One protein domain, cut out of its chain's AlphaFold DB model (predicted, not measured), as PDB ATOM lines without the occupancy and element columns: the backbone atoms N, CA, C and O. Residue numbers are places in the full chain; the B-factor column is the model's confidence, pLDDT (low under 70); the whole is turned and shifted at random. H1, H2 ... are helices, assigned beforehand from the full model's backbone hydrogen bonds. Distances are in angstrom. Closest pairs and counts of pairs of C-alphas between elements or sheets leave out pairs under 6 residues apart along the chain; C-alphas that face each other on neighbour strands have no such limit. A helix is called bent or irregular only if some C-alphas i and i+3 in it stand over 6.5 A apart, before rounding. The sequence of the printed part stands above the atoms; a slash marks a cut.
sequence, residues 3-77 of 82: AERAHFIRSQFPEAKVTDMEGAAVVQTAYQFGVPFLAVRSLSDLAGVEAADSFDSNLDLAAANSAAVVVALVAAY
ATOM      1  N   ALA A   3     125.595 238.696 188.074       85.88
ATOM      2  CA  ALA A   3     125.959 239.929 188.772       85.88
ATOM      3  C   ALA A   3     124.832 240.985 188.766       85.88
ATOM      4  O   ALA A   3     124.542 241.581 189.800       85.88
ATOM      5  N   GLU A   4     124.141 241.176 187.636       91.12
ATOM      6  CA  GLU A   4     122.985 242.087 187.559       91.12
ATOM      7  C   GLU A   4     121.829 241.629 188.458       91.12
ATOM      8  O   GLU A   4     121.193 242.451 189.115       91.12
ATOM      9  N   ARG A   5     121.578 240.313 188.535       90.31
ATOM     10  CA  ARG A   5     120.548 239.746 189.421       90.31
ATOM     11  C   ARG A   5     120.906 239.945 190.892       90.31
ATOM     12  O   ARG A   5     120.049 240.367 191.662       90.31
ATOM     13  N   ALA A   6     122.161 239.701 191.268       89.50
ATOM     14  CA  ALA A   6     122.644 239.935 192.626       89.50
ATOM     15  C   ALA A   6     122.516 241.417 193.021       89.50
ATOM     16  O   ALA A   6     122.027 241.729 194.108       89.50
ATOM     17  N   HIS A   7     122.877 242.338 192.119       90.94
ATOM     18  CA  HIS A   7     122.706 243.774 192.341       90.94
ATOM     19  C   HIS A   7     121.232 244.161 192.504       90.94
ATOM     20  O   HIS A   7     120.881 244.867 193.450       90.94
ATOM     21  N   PHE A   8     120.357 243.656 191.629       93.81
ATOM     22  CA  PHE A   8     118.919 243.888 191.728       93.81
ATOM     23  C   PHE A   8     118.361 243.404 193.071       93.81
ATOM     24  O   PHE A   8     117.732 244.190 193.776       93.81
ATOM     25  N   ILE A   9     118.647 242.162 193.474       93.12
ATOM     26  CA  ILE A   9     118.180 241.608 194.754       93.12
ATOM     27  C   ILE A   9     118.661 242.473 195.917       93.12
ATOM     28  O   ILE A   9     117.858 242.846 196.767       93.12
ATOM     29  N   ARG A  10     119.936 242.874 195.927       92.25
ATOM     30  CA  ARG A  10     120.488 243.726 196.988       92.25
ATOM     31  C   ARG A  10     119.866 245.126 197.016       92.25
ATOM     32  O   ARG A  10     119.769 245.715 198.086       92.25
ATOM     33  N   SER A  11     119.410 245.648 195.875       95.94
ATOM     34  CA  SER A  11     118.661 246.913 195.829       95.94
ATOM     35  C   SER A  11     117.265 246.799 196.453       95.94
ATOM     36  O   SER A  11     116.790 247.759 197.052       95.94
ATOM     37  N   GLN A  12     116.617 245.634 196.329       97.38
ATOM     38  CA  GLN A  12     115.289 245.378 196.897       97.38
ATOM     39  C   GLN A  12     115.367 244.960 198.371       97.38
ATOM     40  O   GLN A  12     114.489 245.297 199.160       97.38
ATOM     41  N   PHE A  13     116.440 244.263 198.750       96.19
ATOM     42  CA  PHE A  13     116.688 243.753 200.095       96.19
ATOM     43  C   PHE A  13     118.097 244.162 200.565       96.19
ATOM     44  O   PHE A  13     119.017 243.341 200.534       96.19
ATOM     45  N   PRO A  14     118.302 245.419 201.008       95.19
ATOM     46  CA  PRO A  14     119.631 245.936 201.359       95.19
ATOM     47  C   PRO A  14     120.345 245.164 202.475       95.19
ATOM     48  O   PRO A  14     121.576 245.124 202.513       95.19
ATOM     49  N   GLU A  15     119.577 244.529 203.362       95.12
ATOM     50  CA  GLU A  15     120.086 243.712 204.468       95.12
ATOM     51  C   GLU A  15     120.336 242.245 204.090       95.12
ATOM     52  O   GLU A  15     120.867 241.487 204.906       95.12
ATOM     53  N   ALA A  16     119.981 241.818 202.872       91.19
ATOM     54  CA  ALA A  16     120.213 240.449 202.431       91.19
ATOM     55  C   ALA A  16     121.718 240.139 202.408       91.19
ATOM     56  O   ALA A  16     122.506 240.804 201.734       91.19
ATOM     57  N   LYS A  17     122.109 239.103 203.158       88.81
ATOM     58  CA  LYS A  17     123.500 238.623 203.255       88.81
ATOM     59  C   LYS A  17     123.753 237.358 202.443       88.81
ATOM     60  O   LYS A  17     124.894 237.072 202.104       88.81
ATOM     61  N   VAL A  18     122.697 236.599 202.170       91.06
ATOM     62  CA  VAL A  18     122.734 235.315 201.475       91.06
ATOM     63  C   VAL A  18     121.454 235.155 200.667       91.06
ATOM     64  O   VAL A  18     120.420 235.732 201.008       91.06
ATOM     65  N   THR A  19     121.531 234.370 199.602       91.25
ATOM     66  CA  THR A  19     120.388 233.936 198.801       91.25
ATOM     67  C   THR A  19     120.504 232.429 198.609       91.25
ATOM     68  O   THR A  19     121.601 231.900 198.463       91.25
ATOM     69  N   ASP A  20     119.366 231.750 198.647       92.06
ATOM     70  CA  ASP A  20     119.213 230.340 198.298       92.06
ATOM     71  C   ASP A  20     117.938 230.172 197.455       92.06
ATOM     72  O   ASP A  20     117.351 231.166 197.012       92.06
ATOM     73  N   MET A  21     117.531 228.928 197.194       94.69
ATOM     74  CA  MET A  21     116.369 228.629 196.350       94.69
ATOM     75  C   MET A  21     115.197 227.998 197.121       94.69
ATOM     76  O   MET A  21     114.096 227.913 196.582       94.69
ATOM     77  N   GLU A  22     115.390 227.602 198.386       95.69
ATOM     78  CA  GLU A  22     114.387 226.862 199.168       95.69
ATOM     79  C   GLU A  22     114.010 227.518 200.502       95.69
ATOM     80  O   GLU A  22     112.908 227.278 201.001       95.69
ATOM     81  N   GLY A  23     114.885 228.334 201.103       93.69
ATOM     82  CA  GLY A  23     114.762 228.743 202.505       93.69
ATOM     83  C   GLY A  23     113.446 229.456 202.803       93.69
ATOM     84  O   GLY A  23     112.716 229.070 203.717       93.69
ATOM     85  N   ALA A  24     113.092 230.444 201.981       94.62
ATOM     86  CA  ALA A  24     111.846 231.191 202.138       94.62
ATOM     87  C   ALA A  24     110.594 230.313 201.957       94.62
ATOM     88  O   ALA A  24     109.618 230.489 202.684       94.62
ATOM     89  N   ALA A  25     110.625 229.345 201.035       97.25
ATOM     90  CA  ALA A  25     109.498 228.448 200.795       97.25
ATOM     91  C   ALA A  25     109.254 227.522 201.998       97.25
ATOM     92  O   ALA A  25     108.120 227.398 202.459       97.25
ATOM     93  N   VAL A  26     110.316 226.937 202.564       97.38
ATOM     94  CA  VAL A  26     110.210 226.081 203.759       97.38
ATOM     95  C   VAL A  26     109.720 226.884 204.966       97.38
ATOM     96  O   VAL A  26     108.818 226.429 205.672       97.38
ATOM     97  N   VAL A  27     110.249 228.098 205.174       96.44
ATOM     98  CA  VAL A  27     109.776 229.019 206.226       96.44
ATOM     99  C   VAL A  27     108.290 229.315 206.055       96.44
ATOM    100  O   VAL A  27     107.534 229.249 207.021       96.44
ATOM    101  N   GLN A  28     107.852 229.620 204.832       98.12
ATOM    102  CA  GLN A  28     106.454 229.926 204.550       98.12
ATOM    103  C   GLN A  28     105.538 228.735 204.852       98.12
ATOM    104  O   GLN A  28     104.447 228.926 205.390       98.12
ATOM    105  N   THR A  29     105.963 227.509 204.536       98.25
ATOM    106  CA  THR A  29     105.227 226.297 204.913       98.25
ATOM    107  C   THR A  29     105.188 226.126 206.431       98.25
ATOM    108  O   THR A  29     104.105 225.978 206.985       98.25
ATOM    109  N   ALA A  30     106.326 226.207 207.126       98.25
ATOM    110  CA  ALA A  30     106.376 226.069 208.585       98.25
ATOM    111  C   ALA A  30     105.488 227.107 209.295       98.25
ATOM    112  O   ALA A  30     104.730 226.759 210.201       98.25
ATOM    113  N   TYR A  31     105.503 228.352 208.809       98.00
ATOM    114  CA  TYR A  31     104.642 229.432 209.285       98.00
ATOM    115  C   TYR A  31     103.152 229.094 209.140       98.00
ATOM    116  O   TYR A  31     102.394 229.277 210.090       98.00
ATOM    117  N   GLN A  32     102.729 228.542 207.995       98.56
ATOM    118  CA  GLN A  32     101.332 228.134 207.775       98.56
ATOM    119  C   GLN A  32     100.857 227.049 208.752       98.56
ATOM    120  O   GLN A  32      99.676 227.014 209.088       98.56
ATOM    121  N   PHE A  33     101.761 226.188 209.221       98.25
ATOM    122  CA  PHE A  33     101.449 225.109 210.163       98.25
ATOM    123  C   PHE A  33     101.785 225.448 211.625       98.25
ATOM    124  O   PHE A  33     101.647 224.586 212.491       98.25
ATOM    125  N   GLY A  34     102.220 226.677 211.923       97.12
ATOM    126  CA  GLY A  34     102.583 227.092 213.283       97.12
ATOM    127  C   GLY A  34     103.798 226.353 213.856       97.12
ATOM    128  O   GLY A  34     103.912 226.207 215.072       97.12
ATOM    129  N   VAL A  35     104.694 225.862 212.998       96.88
ATOM    130  CA  VAL A  35     105.889 225.115 213.403       96.88
ATOM    131  C   VAL A  35     107.067 226.086 213.555       96.88
ATOM    132  O   VAL A  35     107.408 226.766 212.582       96.88
ATOM    133  N   PRO A  36     107.720 226.164 214.734       93.69
ATOM    134  CA  PRO A  36     108.950 226.932 214.895       93.69
ATOM    135  C   PRO A  36     110.027 226.448 213.925       93.69
ATOM    136  O   PRO A  36     110.206 225.247 213.733       93.69
ATOM    137  N   PHE A  37     110.756 227.384 213.325       94.38
ATOM    138  CA  PHE A  37     111.705 227.073 212.264       94.38
ATOM    139  C   PHE A  37     113.017 227.844 212.424       94.38
ATOM    140  O   PHE A  37     113.025 229.011 212.814       94.38
ATOM    141  N   LEU A  38     114.120 227.186 212.063       93.44
ATOM    142  CA  LEU A  38     115.457 227.763 211.959       93.44
ATOM    143  C   LEU A  38     116.137 227.221 210.693       93.44
ATOM    144  O   LEU A  38     116.252 226.009 210.530       93.44
ATOM    145  N   ALA A  39     116.624 228.111 209.825       93.00
ATOM    146  CA  ALA A  39     117.472 227.742 208.692       93.00
ATOM    147  C   ALA A  39     118.953 227.922 209.042       93.00
ATOM    148  O   ALA A  39     119.353 228.967 209.555       93.00
ATOM    149  N   VAL A  40     119.771 226.927 208.694       94.38
ATOM    150  CA  VAL A  40     121.233 226.973 208.816       94.38
ATOM    151  C   VAL A  40     121.841 226.767 207.432       94.38
ATOM    152  O   VAL A  40     121.653 225.724 206.807       94.38
ATOM    153  N   ARG A  41     122.585 227.761 206.940       93.88
ATOM    154  CA  ARG A  41     123.250 227.722 205.630       93.88
ATOM    155  C   ARG A  41     124.731 228.061 205.782       93.88
ATOM    156  O   ARG A  41     125.086 228.959 206.540       93.88
ATOM    157  N   SER A  42     125.573 227.348 205.039       95.00
ATOM    158  CA  SER A  42     126.970 227.718 204.804       95.00
ATOM    159  C   SER A  42     127.093 228.277 203.387       95.00
ATOM    160  O   SER A  42     126.325 227.881 202.512       95.00
ATOM    161  N   LEU A  43     128.016 229.213 203.171       92.75
ATOM    162  CA  LEU A  43     128.231 229.822 201.860       92.75
ATOM    163  C   LEU A  43     129.093 228.895 200.997       92.75
ATOM    164  O   LEU A  43     130.209 228.560 201.385       92.75
ATOM    165  N   SER A  44     128.574 228.513 199.836       90.81
ATOM    166  CA  SER A  44     129.300 227.790 198.784       90.81
ATOM    167  C   SER A  44     130.060 228.731 197.846       90.81
ATOM    168  O   SER A  44     131.120 228.387 197.338       90.81
ATOM    169  N   ASP A  45     129.535 229.931 197.623       91.12
ATOM    170  CA  ASP A  45     130.039 230.862 196.622       91.12
ATOM    171  C   ASP A  45     129.605 232.304 196.925       91.12
ATOM    172  O   ASP A  45     128.822 232.579 197.842       91.12
ATOM    173  N   LEU A  46     130.150 233.246 196.153       86.88
ATOM    174  CA  LEU A  46     129.733 234.643 196.160       86.88
ATOM    175  C   LEU A  46     128.884 234.912 194.917       86.88
ATOM    176  O   LEU A  46     129.377 234.860 193.792       86.88
ATOM    177  N   ALA A  47     127.615 235.263 195.132       79.62
ATOM    178  CA  ALA A  47     126.670 235.525 194.055       79.62
ATOM    179  C   ALA A  47     127.188 236.606 193.088       79.62
ATOM    180  O   ALA A  47     127.403 237.759 193.473       79.62
ATOM    181  N   GLY A  48     127.341 236.251 191.809       77.38
ATOM    182  CA  GLY A  48     127.750 237.188 190.766       77.38
ATOM    183  C   GLY A  48     128.744 236.607 189.769       77.38
ATOM    184  O   GLY A  48     128.337 236.145 188.705       77.38
ATOM    185  N   VAL A  49     130.040 236.715 190.060       67.31
ATOM    186  CA  VAL A  49     131.130 236.351 189.136       67.31
ATOM    187  C   VAL A  49     131.777 235.060 189.631       67.31
ATOM    188  O   VAL A  49     132.092 234.971 190.810       67.31
ATOM    189  N   GLU A  50     131.919 234.066 188.746       72.31
ATOM    190  CA  GLU A  50     132.469 232.722 189.046       72.31
ATOM    191  C   GLU A  50     131.672 231.898 190.080       72.31
ATOM    192  O   GLU A  50     132.148 230.883 190.580       72.31
ATOM    193  N   ALA A  51     130.426 232.291 190.363       76.94
ATOM    194  CA  ALA A  51     129.571 231.625 191.346       76.94
ATOM    195  C   ALA A  51     129.376 230.124 191.065       76.94
ATOM    196  O   ALA A  51     129.442 229.327 191.989       76.94
ATOM    197  N   ALA A  52     129.189 229.731 189.799       78.69
ATOM    198  CA  ALA A  52     128.960 228.330 189.434       78.69
ATOM    199  C   ALA A  52     130.200 227.447 189.663       78.69
ATOM    200  O   ALA A  52     130.100 226.407 190.304       78.69
ATOM    201  N   ASP A  53     131.371 227.891 189.201       79.50
ATOM    202  CA  ASP A  53     132.615 227.125 189.356       79.50
ATOM    203  C   ASP A  53     133.037 227.055 190.836       79.50
ATOM    204  O   ASP A  53     133.448 226.005 191.338       79.50
ATOM    205  N   SER A  54     132.879 228.167 191.566       81.50
ATOM    206  CA  SER A  54     133.117 228.229 193.012       81.50
ATOM    207  C   SER A  54     132.158 227.322 193.785       81.50
ATOM    208  O   SER A  54     132.601 226.583 194.667       81.50
ATOM    209  N   PHE A  55     130.874 227.315 193.418       84.81
ATOM    210  CA  PHE A  55     129.863 226.462 194.034       84.81
ATOM    211  C   PHE A  55     130.266 224.991 193.966       84.81
ATOM    212  O   PHE A  55     130.357 224.348 195.010       84.81
ATOM    213  N   ASP A  56     130.577 224.482 192.771       87.31
ATOM    214  CA  ASP A  56     130.935 223.072 192.585       87.31
ATOM    215  C   ASP A  56     132.182 222.695 193.402       87.31
ATOM    216  O   ASP A  56     132.230 221.628 194.014       87.31
ATOM    217  N   SER A  57     133.172 223.593 193.481       89.88
ATOM    218  CA  SER A  57     134.400 223.354 194.254       89.88
ATOM    219  C   SER A  57     134.206 223.357 195.776       89.88
ATOM    220  O   SER A  57     134.952 222.689 196.493       89.88
ATOM    221  N   ASN A  58     133.212 224.093 196.278       92.19
ATOM    222  CA  ASN A  58     133.003 224.321 197.709       92.19
ATOM    223  C   ASN A  58     131.764 223.612 198.263       92.19
ATOM    224  O   ASN A  58     131.528 223.680 199.471       92.19
ATOM    225  N   LEU A  59     130.971 222.946 197.420       93.31
ATOM    226  CA  LEU A  59     129.705 222.330 197.809       93.31
ATOM    227  C   LEU A  59     129.875 221.370 198.992       93.31
ATOM    228  O   LEU A  59     129.159 221.492 199.987       93.31
ATOM    229  N   ASP A  60     130.862 220.476 198.925       95.62
ATOM    230  CA  ASP A  60     131.130 219.502 199.988       95.62
ATOM    231  C   ASP A  60     131.527 220.186 201.304       95.62
ATOM    232  O   ASP A  60     131.070 219.794 202.382       95.62
ATOM    233  N   LEU A  61     132.328 221.253 201.229       95.81
ATOM    234  CA  LEU A  61     132.734 222.034 202.397       95.81
ATOM    235  C   LEU A  61     131.539 222.773 203.016       95.81
ATOM    236  O   LEU A  61     131.344 222.732 204.233       95.81
ATOM    237  N   ALA A  62     130.724 223.433 202.194       96.06
ATOM    238  CA  ALA A  62     129.529 224.138 202.642       96.06
ATOM    239  C   ALA A  62     128.514 223.169 203.275       96.06
ATOM    240  O   ALA A  62     127.953 223.458 204.339       96.06
ATOM    241  N   ALA A  63     128.326 221.991 202.677       96.62
ATOM    242  CA  ALA A  63     127.472 220.936 203.209       96.62
ATOM    243  C   ALA A  63     127.983 220.422 204.564       96.62
ATOM    244  O   ALA A  63     127.217 220.388 205.531       96.62
ATOM    245  N   ALA A  64     129.275 220.094 204.665       97.88
ATOM    246  CA  ALA A  64     129.889 219.622 205.906       97.88
ATOM    247  C   ALA A  64     129.773 220.657 207.037       97.88
ATOM    248  O   ALA A  64     129.388 220.312 208.155       97.88
ATOM    249  N   ASN A  65     130.029 221.934 206.738       98.12
ATOM    250  CA  ASN A  65     129.912 223.026 207.706       98.12
ATOM    251  C   ASN A  65     128.468 223.215 208.192       98.12
ATOM    252  O   ASN A  65     128.235 223.338 209.396       98.12
ATOM    253  N   SER A  66     127.493 223.229 207.276       97.25
ATOM    254  CA  SER A  66     126.073 223.352 207.636       97.25
ATOM    255  C   SER A  66     125.625 222.179 208.516       97.25
ATOM    256  O   SER A  66     125.056 222.393 209.590       97.25
ATOM    257  N   ALA A  67     125.963 220.947 208.122       97.94
ATOM    258  CA  ALA A  67     125.627 219.746 208.876       97.94
ATOM    259  C   ALA A  67     126.254 219.746 210.278       97.94
ATOM    260  O   ALA A  67     125.565 219.445 211.253       97.94
ATOM    261  N   ALA A  68     127.526 220.136 210.402       98.31
ATOM    262  CA  ALA A  68     128.212 220.213 211.690       98.31
ATOM    263  C   ALA A  68     127.498 221.161 212.669       98.31
ATOM    264  O   ALA A  68     127.304 220.810 213.833       98.31
ATOM    265  N   VAL A  69     127.049 222.329 212.195       97.94
ATOM    266  CA  VAL A  69     126.295 223.289 213.018       97.94
ATOM    267  C   VAL A  69     124.940 222.721 213.432       97.94
ATOM    268  O   VAL A  69     124.570 222.838 214.599       97.94
ATOM    269  N   VAL A  70     124.208 222.077 212.518       97.38
ATOM    270  CA  VAL A  70     122.909 221.460 212.839       97.38
ATOM    271  C   VAL A  70     123.069 220.350 213.877       97.38
ATOM    272  O   VAL A  70     122.326 220.327 214.856       97.38
ATOM    273  N   VAL A  71     124.054 219.464 213.713       97.50
ATOM    274  CA  VAL A  71     124.330 218.383 214.672       97.50
ATOM    275  C   VAL A  71     124.687 218.952 216.044       97.50
ATOM    276  O   VAL A  71     124.146 218.493 217.049       97.50
ATOM    277  N   ALA A  72     125.540 219.978 216.097       97.06
ATOM    278  CA  ALA A  72     125.892 220.644 217.348       97.06
ATOM    279  C   ALA A  72     124.675 221.310 218.011       97.06
ATOM    280  O   ALA A  72     124.497 221.195 219.223       97.06
ATOM    281  N   LEU A  73     123.814 221.962 217.225       95.25
ATOM    282  CA  LEU A  73     122.592 222.594 217.716       95.25
ATOM    283  C   LEU A  73     121.624 221.565 218.297       95.25
ATOM    284  O   LEU A  73     121.116 221.773 219.392       95.25
ATOM    285  N   VAL A  74     121.402 220.448 217.601       94.31
ATOM    286  CA  VAL A  74     120.536 219.360 218.081       94.31
ATOM    287  C   VAL A  74     121.110 218.715 219.341       94.31
ATOM    288  O   VAL A  74     120.363 218.459 220.277       94.31
ATOM    289  N   ALA A  75     122.426 218.494 219.406       94.94
ATOM    290  CA  ALA A  75     123.076 217.942 220.595       94.94
ATOM    291  C   ALA A  75     122.977 218.876 221.814       94.94
ATOM    292  O   ALA A  75     122.894 218.404 222.945       94.94
ATOM    293  N   ALA A  76     122.979 220.193 221.589       93.25
ATOM    294  CA  ALA A  76     122.804 221.203 222.630       93.25
ATOM    295  C   ALA A  76     121.327 221.514 222.945       93.25
ATOM    296  O   ALA A  76     121.051 222.252 223.893       93.25
ATOM    297  N   TYR A  77     120.386 220.999 222.151       90.19
ATOM    298  CA  TYR A  77     118.971 221.315 222.283       90.19
ATOM    299  C   TYR A  77     118.354 220.562 223.462       90.19
ATOM    300  O   TYR A  77     118.195 219.343 223.439       90.19
TER     301      TYR A  77
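Overview. This is residues 3 to 77 of the 82 residues of a protein of Paenibacillus sp. OT2-17 (UniProt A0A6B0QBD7). Three helices that nowhere touch make an open, loose frame: two short ones, H1 and then H2, lie along one side, and the long, kinked H3 lies along the other. Residues 33 to 50 lead back from H2 between the two sides to H3. The printed part has 75 residues, no named strand and the class all helix; it is loose, with a radius of gyration of the C-alphas of 14.6 A and spans of 39 by 29 by 17 A.

Arrangement. H1, residues 3 to 12, and H2, residues 23 to 32, are apart. H3, residues 51 to 76, is apart from both. Every O i to N i+4 pair is within hydrogen-bond range in H1 and H2, and 20 of 22 are in H3.

Along the chain. H1 begins at C-alpha 3 (125.959, 239.929, 188.772). H3 measures 33.7 A, has a kink of 62 degrees near residue 58, is irregular, with C-alphas 57 and 60 7.6 A apart, and ends at C-alpha 76 (122.804, 221.203, 222.630). H1 measures 14.5 A and H2 14.4 A.

Size, cuts and confidence. The C-alphas farthest apart, of Glu 4 and Ala 75, are 40.9 A apart. The printed part has no cut. The link H2 to H3 is long. Residues 11 to 17 and 71 to 77 stand free. Residue 49 is under pLDDT 70.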